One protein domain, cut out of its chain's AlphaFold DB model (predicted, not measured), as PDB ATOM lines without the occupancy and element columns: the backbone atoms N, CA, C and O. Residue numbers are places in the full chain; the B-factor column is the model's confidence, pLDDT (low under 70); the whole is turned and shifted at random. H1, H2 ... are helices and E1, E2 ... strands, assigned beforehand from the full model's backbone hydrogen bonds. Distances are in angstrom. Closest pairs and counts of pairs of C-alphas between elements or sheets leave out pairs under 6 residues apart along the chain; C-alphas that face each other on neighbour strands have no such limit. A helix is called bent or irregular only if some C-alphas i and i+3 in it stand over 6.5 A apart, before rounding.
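This is residues 222 to 412 of the 797 residues of an uncharacterized protein of Vibrio cholerae (UniProt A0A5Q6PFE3). A strongly twisted six-stranded sheet forms the core, with the long helix H6 slanting over one face and the short helix H2 over the other, while H1 crosses H6. Helices H3 and H4 and the hairpin of E6 and E7 form a loose side group. The 191 printed residues include six named helices and eight named strands, in the order H1 E1 E2 H2 E3 E4 E5 H3 H4 H5 E6 E7 E8 H6; the class is mixed, helices and strands. The mixed sheet runs E1 E5 E4 E3 E2 E8. The whole is compact, with a radius of gyration of the C-alphas of 16.9 A and spans of 55 by 42 by 33 A.

E3, residues 280 to 286, E4, 295 to 302, and E5, 305 to 310, make a meander, each strand the antiparallel neighbour of the one before; N 284 and O 297 are 2.9 A apart, N 300 and O 307 2.9 A. Edge strand E1, 239 to 244, is antiparallel to E5, with N 241 and O 308 at 2.9 A. E2, 260 to 264, is parallel to E3, with N 285 and O 262 at 2.8 A; with H2, 267 to 274, they form a strand-helix-strand unit, a helix between two parallel neighbour strands, its crossover right-handed. Edge strand E8, 372 to 376, is antiparallel to E2, with N 261 and O 375 at 2.9 A. H6, 382 to 401, has a height over the sheet of 10.0 A and runs slantwise to the strands, at 44 degrees to E4 on the local plane; H2 is on the opposite face, giving three layers, helices on both faces of a sheet. H1, 222 to 237, touches H6 at a steep tilt of 47 degrees, the same way, closest at the C-alphas of Ala 231 and Leu 391, 5.0 A. H5, 342 to 345, only grazes the sheet. H3, 317 to 326, and H4, 328 to 336, are close but not clearly touching, closest at the C-alphas of Met 323 and Tyr 330, 6.5 A. E6, 347 to 350, and E7, 355 to 358, form an antiparallel hairpin, with N 348 and O 357 at 2.8 A; the closest C-alphas of H4 and E7, those of Gln 328 and Val 355, are 5.5 A apart. Every O i to N i+4 pair is within hydrogen-bond range in H2, against 11 of 12 in H1, 5 of 6 in H3, 15 of 16 in H6 and 2 of 5 in H4, which has 3 of 6 O i to N i+3 pairs within range; H5 is too short for an i+4 pair.

E4 spans 23.2 A from C-alpha 295 at (18.565, 21.322, -6.587), H6 27.3 A and H1 24.4 A. H1 begins at C-alpha 222, (11.372, -6.387, -12.374), and H6 ends at C-alpha 401, (6.589, 6.717, 12.955). H1 and H4 are irregular: C-alphas 222 and 225, and 328 and 331, are 7.3 A apart.

The C-alphas of Lys 248 and Asn 352, the two farthest apart, are separated by 56.4 A. The printed part has no cut; the links E1 to E2 and E7 to E8 are long. The pLDDT is under 70 at residues 246 to 253, 352 to 354 and 359 to 369.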
ATOM      1  N   ASP A 222      10.233  -5.511 -12.677       81.00
ATOM      2  CA  ASP A 222      11.372  -6.387 -12.374       81.00
ATOM      3  C   ASP A 222      12.511  -5.646 -11.658       81.00
ATOM      4  O   ASP A 222      13.154  -6.189 -10.757       81.00
ATOM      5  N   ARG A 223      12.730  -4.370 -11.995       86.44
ATOM      6  CA  ARG A 223      13.731  -3.496 -11.348       86.44
ATOM      7  C   ARG A 223      13.172  -2.631 -10.212       86.44
ATOM      8  O   ARG A 223      13.950  -1.969  -9.523       86.44
ATOM      9  N   ALA A 224      11.866  -2.662  -9.944       90.75
ATOM     10  CA  ALA A 224      11.217  -1.833  -8.920       90.75
ATOM     11  C   ALA A 224      11.813  -2.026  -7.515       90.75
ATOM     12  O   ALA A 224      11.953  -1.063  -6.763       90.75
ATOM     13  N   PHE A 225      12.252  -3.238  -7.166       90.25
ATOM     14  CA  PHE A 225      12.904  -3.469  -5.875       90.25
ATOM     15  C   PHE A 225      14.302  -2.827  -5.787       90.25
ATOM     16  O   PHE A 225      14.705  -2.347  -4.728       90.25
ATOM     17  N   HIS A 226      15.038  -2.738  -6.901       88.88
ATOM     18  CA  HIS A 226      16.286  -1.969  -6.940       88.88
ATOM     19  C   HIS A 226      16.023  -0.472  -6.745       88.88
ATOM     20  O   HIS A 226      16.773   0.174  -6.014       88.88
ATOM     21  N   ILE A 227      14.946   0.049  -7.339       93.19
ATOM     22  CA  ILE A 227      14.496   1.436  -7.152       93.19
ATOM     23  C   ILE A 227      14.117   1.684  -5.683       93.19
ATOM     24  O   ILE A 227      14.539   2.680  -5.101       93.19
ATOM     25  N   TYR A 228      13.412   0.746  -5.045       92.88
ATOM     26  CA  TYR A 228      13.096   0.792  -3.613       92.88
ATOM     27  C   TYR A 228      14.348   0.867  -2.727       92.88
ATOM     28  O   TYR A 228      14.451   1.734  -1.857       92.88
ATOM     29  N   LEU A 229      15.331  -0.011  -2.958       91.25
ATOM     30  CA  LEU A 229      16.591   0.018  -2.207       91.25
ATOM     31  C   LEU A 229      17.362   1.317  -2.445       91.25
ATOM     32  O   LEU A 229      17.974   1.848  -1.517       91.25
ATOM     33  N   ARG A 230      17.315   1.845  -3.671       92.75
ATOM     34  CA  ARG A 230      17.923   3.132  -3.994       92.75
ATOM     35  C   ARG A 230      17.237   4.280  -3.254       92.75
ATOM     36  O   ARG A 230      17.948   5.072  -2.656       92.75
ATOM     37  N   ALA A 231      15.908   4.315  -3.179       95.00
ATOM     38  CA  ALA A 231      15.178   5.320  -2.403       95.00
ATOM     39  C   ALA A 231      15.551   5.302  -0.907       95.00
ATOM     40  O   ALA A 231      15.716   6.356  -0.296       95.00
ATOM     41  N   LYS A 232      15.761   4.116  -0.316       92.69
ATOM     42  CA  LYS A 232      16.274   3.982   1.064       92.69
ATOM     43  C   LYS A 232      17.693   4.524   1.233       92.69
ATOM     44  O   LYS A 232      18.000   5.173   2.237       92.69
ATOM     45  N   GLN A 233      18.560   4.246   0.263       92.06
ATOM     46  CA  GLN A 233      19.922   4.767   0.252       92.06
ATOM     47  C   GLN A 233      19.915   6.293   0.103       92.06
ATOM     48  O   GLN A 233      20.539   6.984   0.901       92.06
ATOM     49  N   ASP A 234      19.128   6.821  -0.831       94.12
ATOM     50  CA  ASP A 234      18.979   8.256  -1.075       94.12
ATOM     51  C   ASP A 234      18.398   8.974   0.150       94.12
ATOM     52  O   ASP A 234      18.906  10.021   0.545       94.12
ATOM     53  N   PHE A 235      17.419   8.377   0.844       94.56
ATOM     54  CA  PHE A 235      16.959   8.891   2.137       94.56
ATOM     55  C   PHE A 235      18.113   9.031   3.133       94.56
ATOM     56  O   PHE A 235      18.118   9.968   3.926       94.56
ATOM     57  N   THR A 236      19.071   8.104   3.137       92.62
ATOM     58  CA  THR A 236      20.233   8.141   4.037       92.62
ATOM     59  C   THR A 236      21.241   9.206   3.614       92.62
ATOM     60  O   THR A 236      21.712   9.949   4.476       92.62
ATOM     61  N   ASP A 237      21.516   9.302   2.314       91.88
ATOM     62  CA  ASP A 237      22.560  10.152   1.735       91.88
ATOM     63  C   ASP A 237      22.155  11.633   1.643       91.88
ATOM     64  O   ASP A 237      23.006  12.519   1.777       91.88
ATOM     65  N   PHE A 238      20.868  11.923   1.431       94.12
ATOM     66  CA  PHE A 238      20.366  13.292   1.323       94.12
ATOM     67  C   PHE A 238      20.513  14.074   2.627       94.12
ATOM     68  O   PHE A 238      20.389  13.543   3.737       94.12
ATOM     69  N   ALA A 239      20.743  15.381   2.485       94.44
ATOM     70  CA  ALA A 239      20.745  16.292   3.618       94.44
ATOM     71  C   ALA A 239      19.308  16.479   4.117       94.44
ATOM     72  O   ALA A 239      18.376  16.627   3.324       94.44
ATOM     73  N   LYS A 240      19.129  16.432   5.439       94.75
ATOM     74  CA  LYS A 240      17.820  16.382   6.094       94.75
ATOM     75  C   LYS A 240      17.806  17.325   7.284       94.75
ATOM     76  O   LYS A 240      18.682  17.228   8.142       94.75
ATOM     77  N   TYR A 241      16.793  18.178   7.361       93.75
ATOM     78  CA  TYR A 241      16.680  19.204   8.393       93.75
ATOM     79  C   TYR A 241      15.266  19.255   8.981       93.75
ATOM     80  O   TYR A 241      14.273  18.994   8.298       93.75
ATOM     81  N   CYS A 242      15.175  19.603  10.261       91.00
ATOM     82  CA  CYS A 242      13.927  19.961  10.925       91.00
ATOM     83  C   CYS A 242      13.689  21.466  10.756       91.00
ATOM     84  O   CYS A 242      14.525  22.272  11.158       91.00
ATOM     85  N   VAL A 243      12.567  21.839  10.144       87.44
ATOM     86  CA  VAL A 243      12.165  23.241   9.940       87.44
ATOM     87  C   VAL A 243      11.382  23.742  11.151       87.44
ATOM     88  O   VAL A 243      11.666  24.810  11.685       87.44
ATOM     89  N   SER A 244      10.420  22.944  11.609       82.06
ATOM     90  CA  SER A 244       9.608  23.220  12.792       82.06
ATOM     91  C   SER A 244       9.271  21.926  13.511       82.06
ATOM     92  O   SER A 244       9.169  20.860  12.895       82.06
ATOM     93  N   ARG A 245       9.088  22.034  14.831       73.94
ATOM     94  CA  ARG A 245       8.667  20.928  15.684       73.94
ATOM     95  C   ARG A 245       7.598  21.393  16.660       73.94
ATOM     96  O   ARG A 245       7.790  22.387  17.359       73.94
ATOM     97  N   SER A 246       6.506  20.653  16.750       65.19
ATOM     98  CA  SER A 246       5.456  20.858  17.739       65.19
ATOM     99  C   SER A 246       5.452  19.743  18.775       65.19
ATOM    100  O   SER A 246       5.720  18.580  18.492       65.19
ATOM    101  N   ALA A 247       5.121  20.102  20.014       52.34
ATOM    102  CA  ALA A 247       4.921  19.139  21.094       52.34
ATOM    103  C   ALA A 247       3.567  18.405  20.996       52.34
ATOM    104  O   ALA A 247       3.328  17.458  21.748       52.34
ATOM    105  N   LYS A 248       2.660  18.836  20.105       54.53
ATOM    106  CA  LYS A 248       1.347  18.203  19.915       54.53
ATOM    107  C   LYS A 248       1.459  17.022  18.950       54.53
ATOM    108  O   LYS A 248       2.070  17.127  17.895       54.53
ATOM    109  N   VAL A 249       0.852  15.897  19.328       50.00
ATOM    110  CA  VAL A 249       0.824  14.666  18.526       50.00
ATOM    111  C   VAL A 249       0.115  14.933  17.197       50.00
ATOM    112  O   VAL A 249      -0.960  15.530  17.188       50.00
ATOM    113  N   ALA A 250       0.730  14.489  16.098       53.94
ATOM    114  CA  ALA A 250       0.175  14.567  14.752       53.94
ATOM    115  C   ALA A 250      -1.273  14.049  14.716       53.94
ATOM    116  O   ALA A 250      -1.575  12.973  15.235       53.94
ATOM    117  N   SER A 251      -2.170  14.828  14.112       51.00
ATOM    118  CA  SER A 251      -3.533  14.400  13.815       51.00
ATOM    119  C   SER A 251      -3.511  13.234  12.824       51.00
ATOM    120  O   SER A 251      -2.699  13.232  11.903       51.00
ATOM    121  N   ASN A 252      -4.452  12.291  12.959       52.34
ATOM    122  CA  ASN A 252      -4.729  11.196  12.008       52.34
ATOM    123  C   ASN A 252      -5.235  11.691  10.627       52.34
ATOM    124  O   ASN A 252      -6.029  11.024   9.967       52.34
ATOM    125  N   GLU A 253      -4.833  12.884  10.195       59.75
ATOM    126  CA  GLU A 253      -5.205  13.430   8.897       59.75
ATOM    127  C   GLU A 253      -4.476  12.687   7.777       59.75
ATOM    128  O   GLU A 253      -3.295  12.348   7.873       59.75
ATOM    129  N   GLN A 254      -5.204  12.422   6.698       71.75
ATOM    130  CA  GLN A 254      -4.688  11.688   5.556       71.75
ATOM    131  C   GLN A 254      -3.603  12.507   4.843       71.75
ATOM    132  O   GLN A 254      -3.861  13.620   4.386       71.75
ATOM    133  N   PHE A 255      -2.400  11.937   4.721       82.31
ATOM    134  CA  PHE A 255      -1.298  12.542   3.973       82.31
ATOM    135  C   PHE A 255      -1.689  12.734   2.506       82.31
ATOM    136  O   PHE A 255      -2.001  11.762   1.814       82.31
ATOM    137  N   LYS A 256      -1.616  13.977   2.032       86.75
ATOM    138  CA  LYS A 256      -1.816  14.347   0.628       86.75
ATOM    139  C   LYS A 256      -0.478  14.510  -0.084       86.75
ATOM    140  O   LYS A 256       0.559  14.706   0.542       86.75
ATOM    141  N   ILE A 257      -0.495  14.412  -1.403       88.06
ATOM    142  CA  ILE A 257       0.680  14.650  -2.239       88.06
ATOM    143  C   ILE A 257       0.334  15.821  -3.140       88.06
ATOM    144  O   ILE A 257      -0.724  15.826  -3.772       88.06
ATOM    145  N   GLN A 258       1.198  16.826  -3.147       89.00
ATOM    146  CA  GLN A 258       1.052  17.962  -4.037       89.00
ATOM    147  C   GLN A 258       1.390  17.521  -5.468       89.00
ATOM    148  O   GLN A 258       2.510  17.091  -5.725       89.00
ATOM    149  N   ASP A 259       0.427  17.617  -6.393       88.75
ATOM    150  CA  ASP A 259       0.640  17.208  -7.794       88.75
ATOM    151  C   ASP A 259       1.593  18.165  -8.527       88.75
ATOM    152  O   ASP A 259       2.343  17.740  -9.391       88.75
ATOM    153  N   GLN A 260       1.596  19.455  -8.182       90.75
ATOM    154  CA  GLN A 260       2.470  20.455  -8.806       90.75
ATOM    155  C   GLN A 260       3.866  20.474  -8.177       90.75
ATOM    156  O   GLN A 260       4.004  20.494  -6.954       90.75
ATOM    157  N   ILE A 261       4.890  20.544  -9.029       92.06
ATOM    158  CA  ILE A 261       6.294  20.701  -8.639       92.06
ATOM    159  C   ILE A 261       6.655  22.183  -8.754       92.06
ATOM    160  O   ILE A 261       6.773  22.718  -9.858       92.06
ATOM    161  N   PHE A 262       6.805  22.860  -7.618       91.69
ATOM    162  CA  PHE A 262       7.012  24.313  -7.571       91.69
ATOM    163  C   PHE A 262       8.482  24.720  -7.714       91.69
ATOM    164  O   PHE A 262       9.383  23.988  -7.305       91.69
ATOM    165  N   VAL A 263       8.717  25.925  -8.241       90.94
ATOM    166  CA  VAL A 263      10.049  26.516  -8.432       90.94
ATOM    167  C   VAL A 263      10.220  27.771  -7.583       90.94
ATOM    168  O   VAL A 263       9.521  28.775  -7.752       90.94
ATOM    169  N   PHE A 264      11.231  27.748  -6.721       90.50
ATOM    170  CA  PHE A 264      11.571  28.825  -5.799       90.50
ATOM    171  C   PHE A 264      12.957  29.399  -6.111       90.50
ATOM    172  O   PHE A 264      13.879  28.662  -6.441       90.50
ATOM    173  N   ASN A 265      13.126  30.718  -5.970       87.44
ATOM    174  CA  ASN A 265      14.439  31.373  -6.104       87.44
ATOM    175  C   ASN A 265      15.209  31.454  -4.775       87.44
ATOM    176  O   ASN A 265      16.403  31.742  -4.778       87.44
ATOM    177  N   SER A 266      14.540  31.228  -3.641       87.69
ATOM    178  CA  SER A 266      15.129  31.292  -2.303       87.69
ATOM    179  C   SER A 266      14.566  30.198  -1.401       87.69
ATOM    180  O   SER A 266      13.434  29.741  -1.582       87.69
ATOM    181  N   VAL A 267      15.360  29.790  -0.408       90.19
ATOM    182  CA  VAL A 267      14.915  28.844   0.627       90.19
ATOM    183  C   VAL A 267      13.858  29.489   1.522       90.19
ATOM    184  O   VAL A 267      12.895  28.827   1.886       90.19
ATOM    185  N   GLU A 268      13.984  30.785   1.808       87.00
ATOM    186  CA  GLU A 268      12.999  31.547   2.584       87.00
ATOM    187  C   GLU A 268      11.583  31.399   2.019       87.00
ATOM    188  O   GLU A 268      10.676  30.977   2.735       87.00
ATOM    189  N   HIS A 269      11.411  31.621   0.713       85.69
ATOM    190  CA  HIS A 269      10.093  31.548   0.089       85.69
ATOM    191  C   HIS A 269       9.526  30.117   0.071       85.69
ATOM    192  O   HIS A 269       8.324  29.920   0.239       85.69
ATOM    193  N   LEU A 270      10.388  29.100  -0.064       90.31
ATOM    194  CA  LEU A 270       9.987  27.697   0.087       90.31
ATOM    195  C   LEU A 270       9.448  27.425   1.501       90.31
ATOM    196  O   LEU A 270       8.411  26.776   1.647       90.31
ATOM    197  N   ILE A 271      10.134  27.914   2.540       87.94
ATOM    198  CA  ILE A 271       9.709  27.712   3.931       87.94
ATOM    199  C   ILE A 271       8.402  28.459   4.221       87.94
ATOM    200  O   ILE A 271       7.502  27.875   4.829       87.94
ATOM    201  N   GLU A 272       8.238  29.687   3.730       83.56
ATOM    202  CA  GLU A 272       6.972  30.429   3.828       83.56
ATOM    203  C   GLU A 272       5.800  29.634   3.247       83.56
ATOM    204  O   GLU A 272       4.793  29.422   3.933       83.56
ATOM    205  N   GLN A 273       5.950  29.110   2.029       84.69
ATOM    206  CA  GLN A 273       4.906  28.309   1.386       84.69
ATOM    207  C   GLN A 273       4.686  26.956   2.077       84.69
ATOM    208  O   GLN A 273       3.553  26.476   2.141       84.69
ATOM    209  N   SER A 274       5.726  26.358   2.669       85.19
ATOM    210  CA  SER A 274       5.614  25.081   3.393       85.19
ATOM    211  C   SER A 274       4.680  25.146   4.609       85.19
ATOM    212  O   SER A 274       4.113  24.132   5.016       85.19
ATOM    213  N   SER A 275       4.451  26.334   5.172       76.00
ATOM    214  CA  SER A 275       3.477  26.507   6.255       76.00
ATOM    215  C   SER A 275       2.029  26.345   5.770       76.00
ATOM    216  O   SER A 275       1.179  25.869   6.525       76.00
ATOM    217  N   MET A 276       1.750  26.651   4.499       79.75
ATOM    218  CA  MET A 276       0.397  26.698   3.934       79.75
ATOM    219  C   MET A 276      -0.046  25.387   3.273       79.75
ATOM    220  O   MET A 276      -1.241  25.187   3.059       79.75
ATOM    221  N   ILE A 277       0.882  24.475   2.968       82.06
ATOM    222  CA  ILE A 277       0.536  23.190   2.340       82.06
ATOM    223  C   ILE A 277      -0.229  22.275   3.317       82.06
ATOM    224  O   ILE A 277      -0.032  22.369   4.533       82.06
ATOM    225  N   PRO A 278      -1.104  21.373   2.836       84.75
ATOM    226  CA  PRO A 278      -1.736  20.367   3.688       84.75
ATOM    227  C   PRO A 278      -0.717  19.344   4.221       84.75
ATOM    228  O   PRO A 278       0.395  19.222   3.710       84.75
ATOM    229  N   ASN A 279      -1.121  18.572   5.234       87.81
ATOM    230  CA  ASN A 279      -0.342  17.437   5.737       87.81
ATOM    231  C   ASN A 279      -0.056  16.451   4.605       87.81
ATOM    232  O   ASN A 279      -0.976  16.026   3.902       87.81
ATOM    233  N   GLY A 280       1.215  16.120   4.388       90.44
ATOM    234  CA  GLY A 280       1.599  15.564   3.105       90.44
ATOM    235  C   GLY A 280       3.052  15.724   2.692       90.44
ATOM    236  O   GLY A 280       3.942  16.000   3.499       90.44
ATOM    237  N   PHE A 281       3.243  15.552   1.388       93.44
ATOM    238  CA  PHE A 281       4.507  15.702   0.680       93.44
ATOM    239  C   PHE A 281       4.392  16.786  -0.387       93.44
ATOM    240  O   PHE A 281       3.403  16.832  -1.124       93.44
ATOM    241  N   SER A 282       5.425  17.618  -0.496       93.88
ATOM    242  CA  SER A 282       5.579  18.585  -1.584       93.88
ATOM    243  C   SER A 282       6.994  18.515  -2.140       93.88
ATOM    244  O   SER A 282       7.964  18.677  -1.397       93.88
ATOM    245  N   LEU A 283       7.113  18.276  -3.444       95.00
ATOM    246  CA  LEU A 283       8.383  18.303  -4.162       95.00
ATOM    247  C   LEU A 283       8.573  19.684  -4.787       95.00
ATOM    248  O   LEU A 283       7.697  20.179  -5.490       95.00
ATOM    249  N   SER A 284       9.700  20.331  -4.510       94.62
ATOM    250  CA  SER A 284      10.004  21.673  -5.012       94.62
ATOM    251  C   SER A 284      11.441  21.756  -5.514       94.62
ATOM    252  O   SER A 284      12.315  21.037  -5.034       94.62
ATOM    253  N   MET A 285      11.699  22.650  -6.461       93.88
ATOM    254  CA  MET A 285      13.033  22.953  -6.970       93.88
ATOM    255  C   MET A 285      13.473  24.336  -6.490       93.88
ATOM    256  O   MET A 285      12.715  25.304  -6.570       93.88
ATOM    257  N   ILE A 286      14.718  24.440  -6.030       93.94
ATOM    258  CA  ILE A 286      15.387  25.716  -5.787       93.94
ATOM    259  C   ILE A 286      16.235  26.043  -7.015       93.94
ATOM    260  O   ILE A 286      17.158  25.296  -7.348       93.94
ATOM    261  N   ARG A 287      15.921  27.160  -7.674       88.56
ATOM    262  CA  ARG A 287      16.523  27.611  -8.933       88.56
ATOM    263  C   ARG A 287      17.274  28.936  -8.731       88.56
ATOM    264  O   ARG A 287      16.644  29.992  -8.704       88.56
ATOM    265  N   PRO A 288      18.608  28.913  -8.562       86.56
ATOM    266  CA  PRO A 288      19.423  30.131  -8.558       86.56
ATOM    267  C   PRO A 288      19.580  30.719  -9.976       86.56
ATOM    268  O   PRO A 288      19.150  30.114 -10.956       86.56
ATOM    269  N   GLU A 289      20.246  31.879 -10.103       80.88
ATOM    270  CA  GLU A 289      20.518  32.534 -11.405       80.88
ATOM    271  C   GLU A 289      21.244  31.592 -12.385       80.88
ATOM    272  O   GLU A 289      20.926  31.552 -13.572       80.88
ATOM    273  N   ARG A 290      22.180  30.772 -11.883       82.25
ATOM    274  CA  ARG A 290      22.792  29.684 -12.657       82.25
ATOM    275  C   ARG A 290      21.916  28.440 -12.604       82.25
ATOM    276  O   ARG A 290      21.930  27.709 -11.619       82.25
ATOM    277  N   VAL A 291      21.216  28.156 -13.695       81.06
ATOM    278  CA  VAL A 291      20.250  27.049 -13.785       81.06
ATOM    279  C   VAL A 291      20.860  25.690 -13.394       81.06
ATOM    280  O   VAL A 291      20.240  24.932 -12.658       81.06
ATOM    281  N   PHE A 292      22.104  25.397 -13.774       81.38
ATOM    282  CA  PHE A 292      22.811  24.146 -13.438       81.38
ATOM    283  C   PHE A 292      23.315  24.047 -11.982       81.38
ATOM    284  O   PHE A 292      23.965  23.065 -11.617       81.38
ATOM    285  N   ASP A 293      23.037  25.043 -11.138       87.50
ATOM    286  CA  ASP A 293      23.219  24.954  -9.684       87.50
ATOM    287  C   ASP A 293      21.907  24.576  -8.969       87.50
ATOM    288  O   ASP A 293      21.876  24.521  -7.737       87.50
ATOM    289  N   SER A 294      20.831  24.314  -9.723       90.62
ATOM    290  CA  SER A 294      19.528  23.946  -9.165       90.62
ATOM    291  C   SER A 294      19.593  22.628  -8.402       90.62
ATOM    292  O   SER A 294      20.415  21.742  -8.692       90.62
ATOM    293  N   PHE A 295      18.722  22.516  -7.406       94.25
ATOM    294  CA  PHE A 295      18.565  21.322  -6.587       94.25
ATOM    295  C   PHE A 295      17.115  21.138  -6.142       94.25
ATOM    296  O   PHE A 295      16.353  22.106  -6.081       94.25
ATOM    297  N   PHE A 296      16.736  19.905  -5.818       95.56
ATOM    298  CA  PHE A 296      15.403  19.591  -5.320       95.56
ATOM    299  C   PHE A 296      15.365  19.595  -3.793       95.56
ATOM    300  O   PHE A 296      16.322  19.235  -3.097       95.56
ATOM    301  N   ALA A 297      14.221  20.016  -3.268       95.81
ATOM    302  CA  ALA A 297      13.867  19.969  -1.866       95.81
ATOM    303  C   ALA A 297      12.487  19.315  -1.723       95.81
ATOM    304  O   ALA A 297      11.502  19.770  -2.306       95.81
ATOM    305  N   MET A 298      12.417  18.242  -0.941       95.56
ATOM    306  CA  MET A 298      11.172  17.589  -0.566       95.56
ATOM    307  C   MET A 298      10.769  18.033   0.836       95.56
ATOM    308  O   MET A 298      11.512  17.841   1.801       95.56
ATOM    309  N   ILE A 299       9.576  18.609   0.937       94.38
ATOM    310  CA  ILE A 299       8.944  18.985   2.196       94.38
ATOM    311  C   ILE A 299       8.051  17.840   2.663       94.38
ATOM    312  O   ILE A 299       7.225  17.335   1.899       94.38
ATOM    313  N   VAL A 300       8.195  17.470   3.932       93.38
ATOM    314  CA  VAL A 300       7.336  16.508   4.628       93.38
ATOM    315  C   VAL A 300       6.651  17.242   5.769       93.38
ATOM    316  O   VAL A 300       7.320  17.660   6.716       93.38
ATOM    317  N   LYS A 301       5.329  17.408   5.676       89.69
ATOM    318  CA  LYS A 301       4.523  18.104   6.684       89.69
ATOM    319  C   LYS A 301       3.587  17.137   7.398       89.69
ATOM    320  O   LYS A 301       2.812  16.430   6.755       89.69
ATOM    321  N   SER A 302       3.632  17.146   8.726       86.69
ATOM    322  CA  SER A 302       2.772  16.349   9.601       86.69
ATOM    323  C   SER A 302       2.266  17.208  10.763       86.69
ATOM    324  O   SER A 302       2.886  17.299  11.822       86.69
ATOM    325  N   GLY A 303       1.125  17.858  10.564       80.19
ATOM    326  CA  GLY A 303       0.610  18.893  11.450       80.19
ATOM    327  C   GLY A 303       1.514  20.123  11.407       80.19
ATOM    328  O   GLY A 303       1.687  20.753  10.367       80.19
ATOM    329  N   GLU A 304       2.107  20.442  12.551       80.25
ATOM    330  CA  GLU A 304       3.063  21.544  12.708       80.25
ATOM    331  C   GLU A 304       4.526  21.092  12.520       80.25
ATOM    332  O   GLU A 304       5.421  21.936  12.444       80.25
ATOM    333  N   ASP A 305       4.784  19.780  12.451       85.19
ATOM    334  CA  ASP A 305       6.121  19.244  12.188       85.19
ATOM    335  C   ASP A 305       6.422  19.351  10.691       85.19
ATOM    336  O   ASP A 305       5.708  18.777   9.861       85.19
ATOM    337  N   ILE A 306       7.484  20.082  10.346       89.50
ATOM    338  CA  ILE A 306       7.962  20.224   8.970       89.50
ATOM    339  C   ILE A 306       9.412  19.756   8.892       89.50
ATOM    340  O   ILE A 306      10.289  20.222   9.628       89.50
ATOM    341  N   HIS A 307       9.668  18.854   7.950       92.94
ATOM    342  CA  HIS A 307      10.999  18.377   7.607       92.94
ATOM    343  C   HIS A 307      11.325  18.702   6.153       92.94
ATOM    344  O   HIS A 307      10.445  18.675   5.291       92.94
ATOM    345  N   LEU A 308      12.599  18.973   5.888       94.38
ATOM    346  CA  LEU A 308      13.123  19.238   4.555       94.38
ATOM    347  C   LEU A 308      14.220  18.227   4.231       94.38
ATOM    348  O   LEU A 308      15.153  18.055   5.014       94.38
ATOM    349  N   LEU A 309      14.112  17.590   3.068       95.94
ATOM    350  CA  LEU A 309      15.131  16.715   2.493       95.94
ATOM    351  C   LEU A 309      15.624  17.312   1.176       95.94
ATOM    352  O   LEU A 309      14.808  17.796   0.398       95.94
ATOM    353  N   THR A 310      16.925  17.283   0.900       95.50
ATOM    354  CA  THR A 310      17.477  17.875  -0.327       95.50
ATOM    355  C   THR A 310      18.696  17.132  -0.865       95.50
ATOM    356  O   THR A 310      19.500  16.592  -0.102       95.50
ATOM    357  N   ASP A 311      18.853  17.160  -2.191       93.88
ATOM    358  CA  ASP A 311      20.038  16.682  -2.913       93.88
ATOM    359  C   ASP A 311      21.061  17.790  -3.215       93.88
ATOM    360  O   ASP A 311      21.920  17.638  -4.098       93.88
ATOM    361  N   LYS A 312      20.982  18.928  -2.512       92.00
ATOM    362  CA  LYS A 312      21.967  20.000  -2.654       92.00
ATOM    363  C   LYS A 312      23.379  19.470  -2.357       92.00
ATOM    364  O   LYS A 312      23.604  18.874  -1.301       92.00
ATOM    365  N   PRO A 313      24.362  19.715  -3.241       87.62
ATOM    366  CA  PRO A 313      25.718  19.248  -3.025       87.62
ATOM    367  C   PRO A 313      26.401  20.053  -1.913       87.62
ATOM    368  O   PRO A 313      26.163  21.251  -1.745       87.62
ATOM    369  N   LYS A 314      27.315  19.401  -1.193       85.88
ATOM    370  CA  LYS A 314      28.128  20.007  -0.128       85.88
ATOM    371  C   LYS A 314      29.340  20.752  -0.702       85.88
ATOM    372  O   LYS A 314      30.481  20.407  -0.406       85.88
ATOM    373  N   PHE A 315      29.092  21.734  -1.564       84.81
ATOM    374  CA  PHE A 315      30.127  22.601  -2.132       84.81
ATOM    375  C   PHE A 315      29.959  24.031  -1.633       84.81
ATOM    376  O   PHE A 315      28.843  24.557  -1.622       84.81
ATOM    377  N   THR A 316      31.070  24.691  -1.307       85.81
ATOM    378  CA  THR A 316      31.053  26.137  -1.059       85.81
ATOM    379  C   THR A 316      30.742  26.893  -2.354       85.81
ATOM    380  O   THR A 316      30.919  26.374  -3.465       85.81
ATOM    381  N   MET A 317      30.299  28.150  -2.249       84.69
ATOM    382  CA  MET A 317      30.141  29.025  -3.420       84.69
ATOM    383  C   MET A 317      31.415  29.083  -4.286       84.69
ATOM    384  O   MET A 317      31.327  29.020  -5.510       84.69
ATOM    385  N   PHE A 318      32.597  29.127  -3.668       87.19
ATOM    386  CA  PHE A 318      33.876  29.252  -4.376       87.19
ATOM    387  C   PHE A 318      34.242  28.007  -5.180       87.19
ATOM    388  O   PHE A 318      34.680  28.129  -6.325       87.19
ATOM    389  N   GLN A 319      34.001  26.822  -4.616       87.81
ATOM    390  CA  GLN A 319      34.195  25.562  -5.330       87.81
ATOM    391  C   GLN A 319      33.272  25.489  -6.544       87.81
ATOM    392  O   GLN A 319      33.738  25.205  -7.648       87.81
ATOM    393  N   ARG A 320      31.987  25.829  -6.367       86.56
ATOM    394  CA  ARG A 320      31.010  25.876  -7.467       86.56
ATOM    395  C   ARG A 320      31.438  26.847  -8.561       86.56
ATOM    396  O   ARG A 320      31.437  26.488  -9.735       86.56
ATOM    397  N   ASP A 321      31.877  28.045  -8.190       85.62
ATOM    398  CA  ASP A 321      32.346  29.049  -9.146       85.62
ATOM    399  C   ASP A 321      33.569  28.566  -9.927       85.62
ATOM    400  O   ASP A 321      33.582  28.626 -11.159       85.62
ATOM    401  N   ALA A 322      34.567  28.011  -9.238       85.94
ATOM    402  CA  ALA A 322      35.772  27.491  -9.871       85.94
ATOM    403  C   ALA A 322      35.483  26.293 -10.788       85.94
ATOM    404  O   ALA A 322      36.019  26.230 -11.897       85.94
ATOM    405  N   MET A 323      34.608  25.374 -10.373       85.69
ATOM    406  CA  MET A 323      34.191  24.228 -11.188       85.69
ATOM    407  C   MET A 323      33.402  24.687 -12.419       85.69
ATOM    408  O   MET A 323      33.764  24.319 -13.538       85.69
ATOM    409  N   SER A 324      32.415  25.569 -12.236       82.81
ATOM    410  CA  SER A 324      31.588  26.104 -13.326       82.81
ATOM    411  C   SER A 324      32.400  26.861 -14.381       82.81
ATOM    412  O   SER A 324      32.117  26.727 -15.568       82.81
ATOM    413  N   SER A 325      33.449  27.591 -13.975       81.06
ATOM    414  CA  SER A 325      34.334  28.306 -14.907       81.06
ATOM    415  C   SER A 325      35.155  27.382 -15.810       81.06
ATOM    416  O   SER A 325      35.587  27.797 -16.881       81.06
ATOM    417  N   ARG A 326      35.384  26.133 -15.383       77.25
ATOM    418  CA  ARG A 326      36.112  25.124 -16.164       77.25
ATOM    419  C   ARG A 326      35.164  24.311 -17.036       77.25
ATOM    420  O   ARG A 326      35.481  24.045 -18.193       77.25
ATOM    421  N   ASN A 327      34.050  23.862 -16.455       79.25
ATOM    422  CA  ASN A 327      33.044  23.052 -17.128       79.25
ATOM    423  C   ASN A 327      31.698  23.123 -16.384       79.25
ATOM    424  O   ASN A 327      31.616  22.757 -15.209       79.25
ATOM    425  N   GLN A 328      30.628  23.518 -17.074       77.62
ATOM    426  CA  GLN A 328      29.288  23.589 -16.478       77.62
ATOM    427  C   GLN A 328      28.667  22.204 -16.233       77.62
ATOM    428  O   GLN A 328      27.747  22.079 -15.431       77.62
ATOM    429  N   ARG A 329      29.222  21.131 -16.815       75.69
ATOM    430  CA  ARG A 329      28.804  19.735 -16.575       75.69
ATOM    431  C   ARG A 329      29.171  19.184 -15.199       75.69
ATOM    432  O   ARG A 329      28.955  18.004 -14.940       75.69
ATOM    433  N   TYR A 330      29.746  19.983 -14.310       82.38
ATOM    434  CA  TYR A 330      30.219  19.483 -13.022       82.38
ATOM    435  C   TYR A 330      29.099  18.878 -12.146       82.38
ATOM    436  O   TYR A 330      29.378  18.009 -11.325       82.38
ATOM    437  N   ASN A 331      27.841  19.290 -12.364       82.69
ATOM    438  CA  ASN A 331      26.643  18.701 -11.752       82.69
ATOM    439  C   ASN A 331      25.912  17.687 -12.649       82.69
ATOM    440  O   ASN A 331      24.955  17.071 -12.188       82.69
ATOM    441  N   LEU A 332      26.338  17.476 -13.899       82.44
ATOM    442  CA  LEU A 332      25.628  16.615 -14.851       82.44
ATOM    443  C   LEU A 332      25.546  15.170 -14.350       82.44
ATOM    444  O   LEU A 332      24.479  14.573 -14.384       82.44
ATOM    445  N   SER A 333      26.633  14.644 -13.781       81.75
ATOM    446  CA  SER A 333      26.633  13.301 -13.194       81.75
ATOM    447  C   SER A 333      25.651  13.170 -12.026       81.75
ATOM    448  O   SER A 333      25.078  12.104 -11.833       81.75
ATOM    449  N   ARG A 334      25.425  14.234 -11.246       86.25
ATOM    450  CA  ARG A 334      24.399  14.247 -10.194       86.25
ATOM    451  C   ARG A 334      23.004  14.178 -10.810       86.25
ATOM    452  O   ARG A 334      22.183  13.422 -10.310       86.25
ATOM    453  N   TYR A 335      22.758  14.930 -11.880       86.56
ATOM    454  CA  TYR A 335      21.466  14.960 -12.568       86.56
ATOM    455  C   TYR A 335      21.143  13.625 -13.242       86.56
ATOM    456  O   TYR A 335      20.073  13.077 -13.007       86.56
ATOM    457  N   GLU A 336      22.090  13.050 -13.984       83.25
ATOM    458  CA  GLU A 336      21.919  11.773 -14.694       83.25
ATOM    459  C   GLU A 336      21.750  10.569 -13.753       83.25
ATOM    460  O   GLU A 336      21.115   9.584 -14.120       83.25
ATOM    461  N   ASN A 337      22.314  10.630 -12.540       84.81
ATOM    462  CA  ASN A 337      22.231   9.546 -11.551       84.81
ATOM    463  C   ASN A 337      21.163   9.779 -10.464       84.81
ATOM    464  O   ASN A 337      21.117   9.031  -9.479       84.81
ATOM    465  N   SER A 338      20.339  10.820 -10.603       89.38
ATOM    466  CA  SER A 338      19.251  11.135  -9.677       89.38
ATOM    467  C   SER A 338      17.905  10.699 -10.249       89.38
ATOM    468  O   SER A 338      17.684  10.760 -11.452       89.38
ATOM    469  N   TYR A 339      16.995  10.281  -9.369       92.81
ATOM    470  CA  TYR A 339      15.584  10.049  -9.703       92.81
ATOM    471  C   TYR A 339      14.713  11.289  -9.454       92.81
ATOM    472  O   TYR A 339      13.510  11.264  -9.712       92.81
ATOM    473  N   PHE A 340      15.295  12.385  -8.946       93.75
ATOM    474  CA  PHE A 340      14.620  13.678  -8.989       93.75
ATOM    475  C   PHE A 340      14.415  14.121 -10.443       93.75
ATOM    476  O   PHE A 340      15.263  13.809 -11.279       93.75
ATOM    477  N   PRO A 341      13.340  14.873 -10.742       91.50
ATOM    478  CA  PRO A 341      12.915  15.121 -12.112       91.50
ATOM    479  C   PRO A 341      13.731  16.220 -12.819       91.50
ATOM    480  O   PRO A 341      13.191  17.226 -13.280       91.50
ATOM    481  N   TYR A 342      15.055  16.061 -12.886       89.12
ATOM    482  CA  TYR A 342      15.958  16.977 -13.591       89.12
ATOM    483  C   TYR A 342      15.770  16.937 -15.110       89.12
ATOM    484  O   TYR A 342      16.104  17.911 -15.785       89.12
ATOM    485  N   GLU A 343      15.190  15.862 -15.654       84.31
ATOM    486  CA  GLU A 343      14.776  15.787 -17.058       84.31
ATOM    487  C   GLU A 343      13.830  16.930 -17.434       84.31
ATOM    488  O   GLU A 343      13.879  17.439 -18.553       84.31
ATOM    489  N   MET A 344      13.027  17.394 -16.472       85.62
ATOM    490  CA  MET A 344      12.099  18.497 -16.673       85.62
ATOM    491  C   MET A 344      12.810  19.832 -16.822       85.62
ATOM    492  O   MET A 344      12.135  20.804 -17.084       85.62
ATOM    493  N   MET A 345      14.127  19.945 -16.654       81.25
ATOM    494  CA  MET A 345      14.842  21.206 -16.887       81.25
ATOM    495  C   MET A 345      15.258  21.406 -18.351       81.25
ATOM    496  O   MET A 345      15.757  22.476 -18.687       81.25
ATOM    497  N   ASN A 346      15.099  20.383 -19.201       78.69
ATOM    498  CA  ASN A 346      15.414  20.419 -20.635       78.69
ATOM    499  C   ASN A 346      16.795  21.041 -20.964       78.69
ATOM    500  O   ASN A 346      16.947  21.895 -21.851       78.69
ATOM    501  N   LEU A 347      17.810  20.617 -20.201       79.25
ATOM    502  CA  LEU A 347      19.193  21.066 -20.353       79.25
ATOM    503  C   LEU A 347      19.832  20.396 -21.572       79.25
ATOM    504  O   LEU A 347      19.973  19.174 -21.622       79.25
ATOM    505  N   GLN A 348      20.270  21.202 -22.532       77.31
ATOM    506  CA  GLN A 348      21.061  20.771 -23.673       77.31
ATOM    507  C   GLN A 348      22.535  21.072 -23.462       77.31
ATOM    508  O   GLN A 348      22.927  21.976 -22.727       77.31
ATOM    509  N   VAL A 349      23.367  20.277 -24.123       76.69
ATOM    510  CA  VAL A 349      24.808  20.413 -24.036       76.69
ATOM    511  C   VAL A 349      25.365  21.014 -25.319       76.69
ATOM    512  O   VAL A 349      25.261  20.411 -26.384       76.69
ATOM    513  N   GLU A 350      26.045  22.145 -25.184       78.75
ATOM    514  CA  GLU A 350      26.696  22.868 -26.274       78.75
ATOM    515  C   GLU A 350      28.224  22.972 -26.073       78.75
ATOM    516  O   GLU A 350      28.803  22.410 -25.134       78.75
ATOM    517  N   ASP A 351      28.896  23.669 -26.999       72.19
ATOM    518  CA  ASP A 351      30.338  23.971 -26.997       72.19
ATOM    519  C   ASP A 351      31.231  22.745 -26.730       72.19
ATOM    520  O   ASP A 351      31.926  22.651 -25.713       72.19
ATOM    521  N   ASN A 352      31.155  21.740 -27.614       69.25
ATOM    522  CA  ASN A 352      31.890  20.471 -27.491       69.25
ATOM    523  C   ASN A 352      31.742  19.797 -26.116       69.25
ATOM    524  O   ASN A 352      32.597  19.014 -25.690       69.25
ATOM    525  N   GLY A 353      30.661  20.101 -25.399       66.88
ATOM    526  CA  GLY A 353      30.419  19.550 -24.089       66.88
ATOM    527  C   GLY A 353      30.900  20.350 -22.892       66.88
ATOM    528  O   GLY A 353      31.167  19.752 -21.848       66.88
ATOM    529  N   ARG A 354      31.044  21.667 -23.010       67.44
ATOM    530  CA  ARG A 354      31.480  22.524 -21.894       67.44
ATOM    531  C   ARG A 354      30.362  23.363 -21.295       67.44
ATOM    532  O   ARG A 354      30.435  23.694 -20.110       67.44
ATOM    533  N   VAL A 355      29.352  23.684 -22.097       72.81
ATOM    534  CA  VAL A 355      28.275  24.607 -21.737       72.81
ATOM    535  C   VAL A 355      26.959  23.842 -21.674       72.81
ATOM    536  O   VAL A 355      26.685  22.995 -22.525       72.81
ATOM    537  N   LEU A 356      26.168  24.119 -20.639       70.06
ATOM    538  CA  LEU A 356      24.792  23.647 -20.521       70.06
ATOM    539  C   LEU A 356      23.866  24.827 -20.804       70.06
ATOM    540  O   LEU A 356      23.922  25.836 -20.102       70.06
ATOM    541  N   VAL A 357      23.030  24.690 -21.826       71.81
ATOM    542  CA  VAL A 357      22.054  25.705 -22.235       71.81
ATOM    543  C   VAL A 357      20.658  25.131 -22.050       71.81
ATOM    544  O   VAL A 357      20.406  23.965 -22.338       71.81
ATOM    545  N   GLU A 358      19.743  25.936 -21.527       70.50
ATOM    546  CA  GLU A 358      18.327  25.579 -21.484       70.50
ATOM    547  C   GLU A 358      17.735  25.821 -22.868       70.50
ATOM    548  O   GLU A 358      17.804  26.933 -23.389       70.50
ATOM    549  N   SER A 359      17.214  24.765 -23.484       57.38
ATOM    550  CA  SER A 359      16.805  24.834 -24.888       57.38
ATOM    551  C   SER A 359      15.413  25.426 -25.086       57.38
ATOM    552  O   SER A 359      15.226  26.192 -26.023       57.38
ATOM    553  N   GLU A 360      14.478  25.161 -24.169       58.59
ATOM    554  CA  GLU A 360      13.152  25.789 -24.071       58.59
ATOM    555  C   GLU A 360      12.674  25.701 -22.610       58.59
ATOM    556  O   GLU A 360      12.874  24.666 -21.969       58.59
ATOM    557  N   SER A 361      12.062  26.769 -22.072       53.53
ATOM    558  CA  SER A 361      11.564  26.767 -20.689       53.53
ATOM    559  C   SER A 361      10.422  25.766 -20.542       53.53
ATOM    560  O   SER A 361       9.384  25.879 -21.188       53.53
ATOM    561  N   THR A 362      10.615  24.800 -19.661       53.66
ATOM    562  CA  THR A 362       9.615  23.809 -19.254       53.66
ATOM    563  C   THR A 362       8.665  24.318 -18.175       53.66
ATOM    564  O   THR A 362       7.773  23.579 -17.773       53.66
ATOM    565  N   GLU A 363       8.828  25.556 -17.688       58.34
ATOM    566  CA  GLU A 363       7.943  26.121 -16.668       58.34
ATOM    567  C   GLU A 363       6.531  26.291 -17.246       58.34
ATOM    568  O   GLU A 363       6.257  27.179 -18.051       58.34
ATOM    569  N   VAL A 364       5.632  25.388 -16.848       54.66
ATOM    570  CA  VAL A 364       4.345  25.159 -17.517       54.66
ATOM    571  C   VAL A 364       3.363  26.317 -17.299       54.66
ATOM    572  O   VAL A 364       2.495  26.543 -18.140       54.66
ATOM    573  N   ALA A 365       3.472  27.055 -16.187       61.19
ATOM    574  CA  ALA A 365       2.665  28.244 -15.897       61.19
ATOM    575  C   ALA A 365       3.034  28.871 -14.538       61.19
ATOM    576  O   ALA A 365       3.704  28.260 -13.700       61.19
ATOM    577  N   ILE A 366       2.516  30.080 -14.297       65.44
ATOM    578  CA  ILE A 366       2.291  30.608 -12.947       65.44
ATOM    579  C   ILE A 366       1.006  29.941 -12.422       65.44
ATOM    580  O   ILE A 366      -0.024  30.009 -13.089       65.44
ATOM    581  N   SER A 367       1.059  29.269 -11.270       60.53
ATOM    582  CA  SER A 367      -0.113  28.672 -10.616       60.53
ATOM    583  C   SER A 367      -1.154  29.737 -10.248       60.53
ATOM    584  O   SER A 367      -0.835  30.922 -10.149       60.53
ATOM    585  N   ASP A 368      -2.378  29.321  -9.915       58.34
ATOM    586  CA  ASP A 368      -3.423  30.227  -9.399       58.34
ATOM    587  C   ASP A 368      -2.983  31.000  -8.136       58.34
ATOM    588  O   ASP A 368      -3.522  32.057  -7.818       58.34
ATOM    589  N   SER A 369      -1.973  30.486  -7.422       60.41
ATOM    590  CA  SER A 369      -1.343  31.112  -6.256       60.41
ATOM    591  C   SER A 369      -0.165  32.041  -6.584       60.41
ATOM    592  O   SER A 369       0.468  32.559  -5.665       60.41
ATOM    593  N   GLY A 370       0.157  32.264  -7.862       70.19
ATOM    594  CA  GLY A 370       1.262  33.133  -8.277       70.19
ATOM    595  C   GLY A 370       2.649  32.472  -8.269       70.19
ATOM    596  O   GLY A 370       3.646  33.161  -8.482       70.19
ATOM    597  N   LEU A 371       2.742  31.158  -8.029       79.56
ATOM    598  CA  LEU A 371       4.011  30.424  -7.941       79.56
ATOM    599  C   LEU A 371       4.399  29.819  -9.290       79.56
ATOM    600  O   LEU A 371       3.552  29.336 -10.035       79.56
ATOM    601  N   ARG A 372       5.696  29.783  -9.601       84.25
ATOM    602  CA  ARG A 372       6.186  29.115 -10.816       84.25
ATOM    603  C   ARG A 372       6.142  27.601 -10.646       84.25
ATOM    604  O   ARG A 372       6.524  27.085  -9.593       84.25
ATOM    605  N   VAL A 373       5.700  26.900 -11.683       86.94
ATOM    606  CA  VAL A 373       5.546  25.439 -11.693       86.94
ATOM    607  C   VAL A 373       6.460  24.841 -12.759       86.94
ATOM    608  O   VAL A 373       6.356  25.197 -13.929       86.94
ATOM    609  N   LEU A 374       7.337  23.915 -12.358       88.12
ATOM    610  CA  LEU A 374       8.221  23.169 -13.266       88.12
ATOM    611  C   LEU A 374       7.443  22.118 -14.062       88.12
ATOM    612  O   LEU A 374       7.745  21.845 -15.214       88.12
ATOM    613  N   GLY A 375       6.454  21.504 -13.421       88.25
ATOM    614  CA  GLY A 375       5.685  20.404 -13.976       88.25
ATOM    615  C   GLY A 375       4.773  19.792 -12.923       88.25
ATOM    616  O   GLY A 375       4.498  20.388 -11.879       88.25
ATOM    617  N   THR A 376       4.302  18.583 -13.196       90.44
ATOM    618  CA  THR A 376       3.440  17.818 -12.284       90.44
ATOM    619  C   THR A 376       4.023  16.436 -12.006       90.44
ATOM    620  O   THR A 376       4.818  15.929 -12.799       90.44
ATOM    621  N   VAL A 377       3.628  15.779 -10.915       91.12
ATOM    622  CA  VAL A 377       4.120  14.430 -10.578       91.12
ATOM    623  C   VAL A 377       3.800  13.439 -11.701       91.12
ATOM    624  O   VAL A 377       4.645  12.629 -12.077       91.12
ATOM    625  N   ARG A 378       2.633  13.576 -12.340       90.44
ATOM    626  CA  ARG A 378       2.253  12.797 -13.535       90.44
ATOM    627  C   ARG A 378       3.171  12.992 -14.747       90.44
ATOM    628  O   ARG A 378       3.146  12.165 -15.645       90.44
ATOM    629  N   SER A 379       3.939  14.080 -14.817       88.75
ATOM    630  CA  SER A 379       4.867  14.335 -15.931       88.75
ATOM    631  C   SER A 379       6.252  13.717 -15.721       88.75
ATOM    632  O   SER A 379       7.052  13.703 -16.649       88.75
ATOM    633  N   MET A 380       6.535  13.178 -14.530       91.50
ATOM    634  CA  MET A 380       7.794  12.490 -14.228       91.50
ATOM    635  C   MET A 380       7.893  11.154 -14.974       91.50
ATOM    636  O   MET A 380       6.879  10.539 -15.323       91.50
ATOM    637  N   TYR A 381       9.110  10.644 -15.171       91.75
ATOM    638  CA  TYR A 381       9.284   9.262 -15.627       91.75
ATOM    639  C   TYR A 381       8.719   8.256 -14.618       91.75
ATOM    640  O   TYR A 381       8.746   8.475 -13.407       91.75
ATOM    641  N   SER A 382       8.220   7.122 -15.114       93.00
ATOM    642  CA  SER A 382       7.553   6.107 -14.286       93.00
ATOM    643  C   SER A 382       8.506   5.521 -13.231       93.00
ATOM    644  O   SER A 382       8.106   5.281 -12.093       93.00
ATOM    645  N   ASP A 383       9.800   5.411 -13.548       92.88
ATOM    646  CA  ASP A 383      10.844   5.021 -12.591       92.88
ATOM    647  C   ASP A 383      10.969   6.025 -11.431       92.88
ATOM    648  O   ASP A 383      11.035   5.633 -10.264       92.88
ATOM    649  N   SER A 384      10.955   7.323 -11.752       93.88
ATOM    650  CA  SER A 384      11.030   8.426 -10.792       93.88
ATOM    651  C   SER A 384       9.773   8.508  -9.920       93.88
ATOM    652  O   SER A 384       9.875   8.806  -8.732       93.88
ATOM    653  N   ILE A 385       8.594   8.176 -10.461       94.69
ATOM    654  CA  ILE A 385       7.338   8.079  -9.695       94.69
ATOM    655  C   ILE A 385       7.408   6.944  -8.663       94.69
ATOM    656  O   ILE A 385       7.043   7.143  -7.497       94.69
ATOM    657  N   LEU A 386       7.896   5.760  -9.059       95.38
ATOM    658  CA  LEU A 386       8.097   4.647  -8.122       95.38
ATOM    659  C   LEU A 386       9.107   5.020  -7.038       95.38
ATOM    660  O   LEU A 386       8.832   4.830  -5.852       95.38
ATOM    661  N   TRP A 387      10.244   5.591  -7.434       96.62
ATOM    662  CA  TRP A 387      11.264   6.065  -6.503       96.62
ATOM    663  C   TRP A 387      10.702   7.075  -5.500       96.62
ATOM    664  O   TRP A 387      10.870   6.886  -4.296       96.62
ATOM    665  N   LEU A 388       9.985   8.098  -5.976       95.94
ATOM    666  CA  LEU A 388       9.376   9.123  -5.129       95.94
ATOM    667  C   LEU A 388       8.396   8.484  -4.142       95.94
ATOM    668  O   LEU A 388       8.412   8.806  -2.957       95.94
ATOM    669  N   THR A 389       7.589   7.527  -4.602       95.19
ATOM    670  CA  THR A 389       6.641   6.792  -3.754       95.19
ATOM    671  C   THR A 389       7.346   6.009  -2.649       95.19
ATOM    672  O   THR A 389       6.946   6.091  -1.485       95.19
ATOM    673  N   PHE A 390       8.430   5.304  -2.974       96.06
ATOM    674  CA  PHE A 390       9.232   4.597  -1.975       96.06
ATOM    675  C   PHE A 390       9.943   5.548  -1.010       96.06
ATOM    676  O   PHE A 390       9.991   5.273   0.190       96.06
ATOM    677  N   LEU A 391      10.453   6.679  -1.500       96.19
ATOM    678  CA  LEU A 391      11.097   7.694  -0.671       96.19
ATOM    679  C   LEU A 391      10.102   8.329   0.311       96.19
ATOM    680  O   LEU A 391      10.431   8.506   1.485       96.19
ATOM    681  N   MET A 392       8.883   8.637  -0.141       94.81
ATOM    682  CA  MET A 392       7.806   9.142   0.715       94.81
ATOM    683  C   MET A 392       7.464   8.141   1.821       94.81
ATOM    684  O   MET A 392       7.329   8.533   2.980       94.81
ATOM    685  N   GLU A 393       7.379   6.852   1.495       92.44
ATOM    686  CA  GLU A 393       7.107   5.803   2.480       92.44
ATOM    687  C   GLU A 393       8.246   5.655   3.502       92.44
ATOM    688  O   GLU A 393       7.995   5.563   4.706       92.44
ATOM    689  N   GLU A 394       9.507   5.723   3.066       93.88
ATOM    690  CA  GLU A 394      10.649   5.735   3.989       93.88
ATOM    691  C   GLU A 394      10.627   6.982   4.891       93.88
ATOM    692  O   GLU A 394      10.864   6.880   6.096       93.88
ATOM    693  N   CYS A 395      10.243   8.145   4.355       93.25
ATOM    694  CA  CYS A 395      10.058   9.363   5.147       93.25
ATOM    695  C   CYS A 395       8.951   9.211   6.194       93.25
ATOM    696  O   CYS A 395       9.163   9.597   7.345       93.25
ATOM    697  N   ARG A 396       7.799   8.617   5.843       90.38
ATOM    698  CA  ARG A 396       6.736   8.318   6.821       90.38
ATOM    699  C   ARG A 396       7.271   7.434   7.941       90.38
ATOM    700  O   ARG A 396       7.114   7.755   9.118       90.38
ATOM    701  N   ASN A 397       7.961   6.358   7.584       90.12
ATOM    702  CA  ASN A 397       8.477   5.399   8.552       90.12
ATOM    703  C   ASN A 397       9.532   6.009   9.485       90.12
ATOM    704  O   ASN A 397       9.470   5.816  10.701       90.12
ATOM    705  N   GLN A 398      10.497   6.753   8.949       91.69
ATOM    706  CA  GLN A 398      11.637   7.248   9.726       91.69
ATOM    707  C   GLN A 398      11.337   8.563  10.453       91.69
ATOM    708  O   GLN A 398      11.671   8.704  11.631       91.69
ATOM    709  N   LEU A 399      10.701   9.527   9.784       89.38
ATOM    710  CA  LEU A 399      10.481  10.865  10.342       89.38
ATOM    711  C   LEU A 399       9.228  10.928  11.216       89.38
ATOM    712  O   LEU A 399       9.238  11.606  12.238       89.38
ATOM    713  N   ILE A 400       8.175  10.190  10.854       84.69
ATOM    714  CA  ILE A 400       6.874  10.277  11.531       84.69
ATOM    715  C   ILE A 400       6.723   9.139  12.539       84.69
ATOM    716  O   ILE A 400       6.593   9.395  13.736       84.69
ATOM    717  N   SER A 401       6.805   7.883  12.085       85.56
ATOM    718  CA  SER A 401       6.589   6.717  12.955       85.56
ATOM    719  C   SER A 401       7.717   6.540  13.976       85.56
ATOM    720  O   SER A 401       7.455   6.367  15.164       85.56
ATOM    721  N   LYS A 402       8.979   6.615  13.534       86.56
ATOM    722  CA  LYS A 402      10.164   6.467  14.404       86.56
ATOM    723  C   LYS A 402      10.674   7.781  15.004       86.56
ATOM    724  O   LYS A 402      11.514   7.734  15.899       86.56
ATOM    725  N   LYS A 403      10.180   8.936  14.541       84.94
ATOM    726  CA  LYS A 403      10.569  10.280  15.016       84.94
ATOM    727  C   LYS A 403      12.081  10.518  15.041       84.94
ATOM    728  O   LYS A 403      12.620  11.013  16.036       84.94
ATOM    729  N   LEU A 404      12.763  10.168  13.949       88.06
ATOM    730  CA  LEU A 404      14.201  10.383  13.790       88.06
ATOM    731  C   LEU A 404      14.591  11.827  14.149       88.06
ATOM    732  O   LEU A 404      13.991  12.790  13.671       88.06
ATOM    733  N   ALA A 405      15.610  11.981  14.994       89.31
ATOM    734  CA  ALA A 405      16.142  13.290  15.345       89.31
ATOM    735  C   ALA A 405      16.950  13.862  14.172       89.31
ATOM    736  O   ALA A 405      17.922  13.252  13.727       89.31
ATOM    737  N   LEU A 406      16.542  15.034  13.688       92.19
ATOM    738  CA  LEU A 406      17.221  15.778  12.630       92.19
ATOM    739  C   LEU A 406      17.781  17.096  13.182       92.19
ATOM    740  O   LEU A 406      17.180  17.658  14.103       92.19
ATOM    741  N   PRO A 407      18.896  17.606  12.630       93.00
ATOM    742  CA  PRO A 407      19.393  18.933  12.971       93.00
ATOM    743  C   PRO A 407      18.395  20.014  12.542       93.00
ATOM    744  O   PRO A 407      17.659  19.845  11.567       93.00
ATOM    745  N   ASN A 408      18.379  21.135  13.260       91.56
ATOM    746  CA  ASN A 408      17.537  22.270  12.897       91.56
ATOM    747  C   ASN A 408      18.056  22.930  11.619       91.56
ATOM    748  O   ASN A 408      19.261  23.122  11.451       91.56
ATOM    749  N   LEU A 409      17.126  23.290  10.741       91.88
ATOM    750  CA  LEU A 409      17.409  24.061   9.544       91.88
ATOM    751  C   LEU A 409      17.918  25.460   9.923       91.88
ATOM    752  O   LEU A 409      17.438  26.069  10.874       91.88
ATOM    753  N   SER A 410      18.842  25.987   9.132       90.81
ATOM    754  CA  SER A 410      19.163  27.403   9.002       90.81
ATOM    755  C   SER A 410      19.367  27.731   7.518       90.81
ATOM    756  O   SER A 410      19.644  26.851   6.695       90.81
ATOM    757  N   TYR A 411      19.175  28.996   7.156       89.38
ATOM    758  CA  TYR A 411      19.308  29.503   5.792       89.38
ATOM    759  C   TYR A 411      19.561  31.016   5.801       89.38
ATOM    760  O   TYR A 411      19.387  31.681   6.825       89.38
ATOM    761  N   VAL A 412      19.960  31.557   4.647       86.62
ATOM    762  CA  VAL A 412      20.117  33.004   4.433       86.62
ATOM    763  C   VAL A 412      18.767  33.589   4.008       86.62
ATOM    764  O   VAL A 412      18.260  33.265   2.936       86.62
TER     765      VAL A 412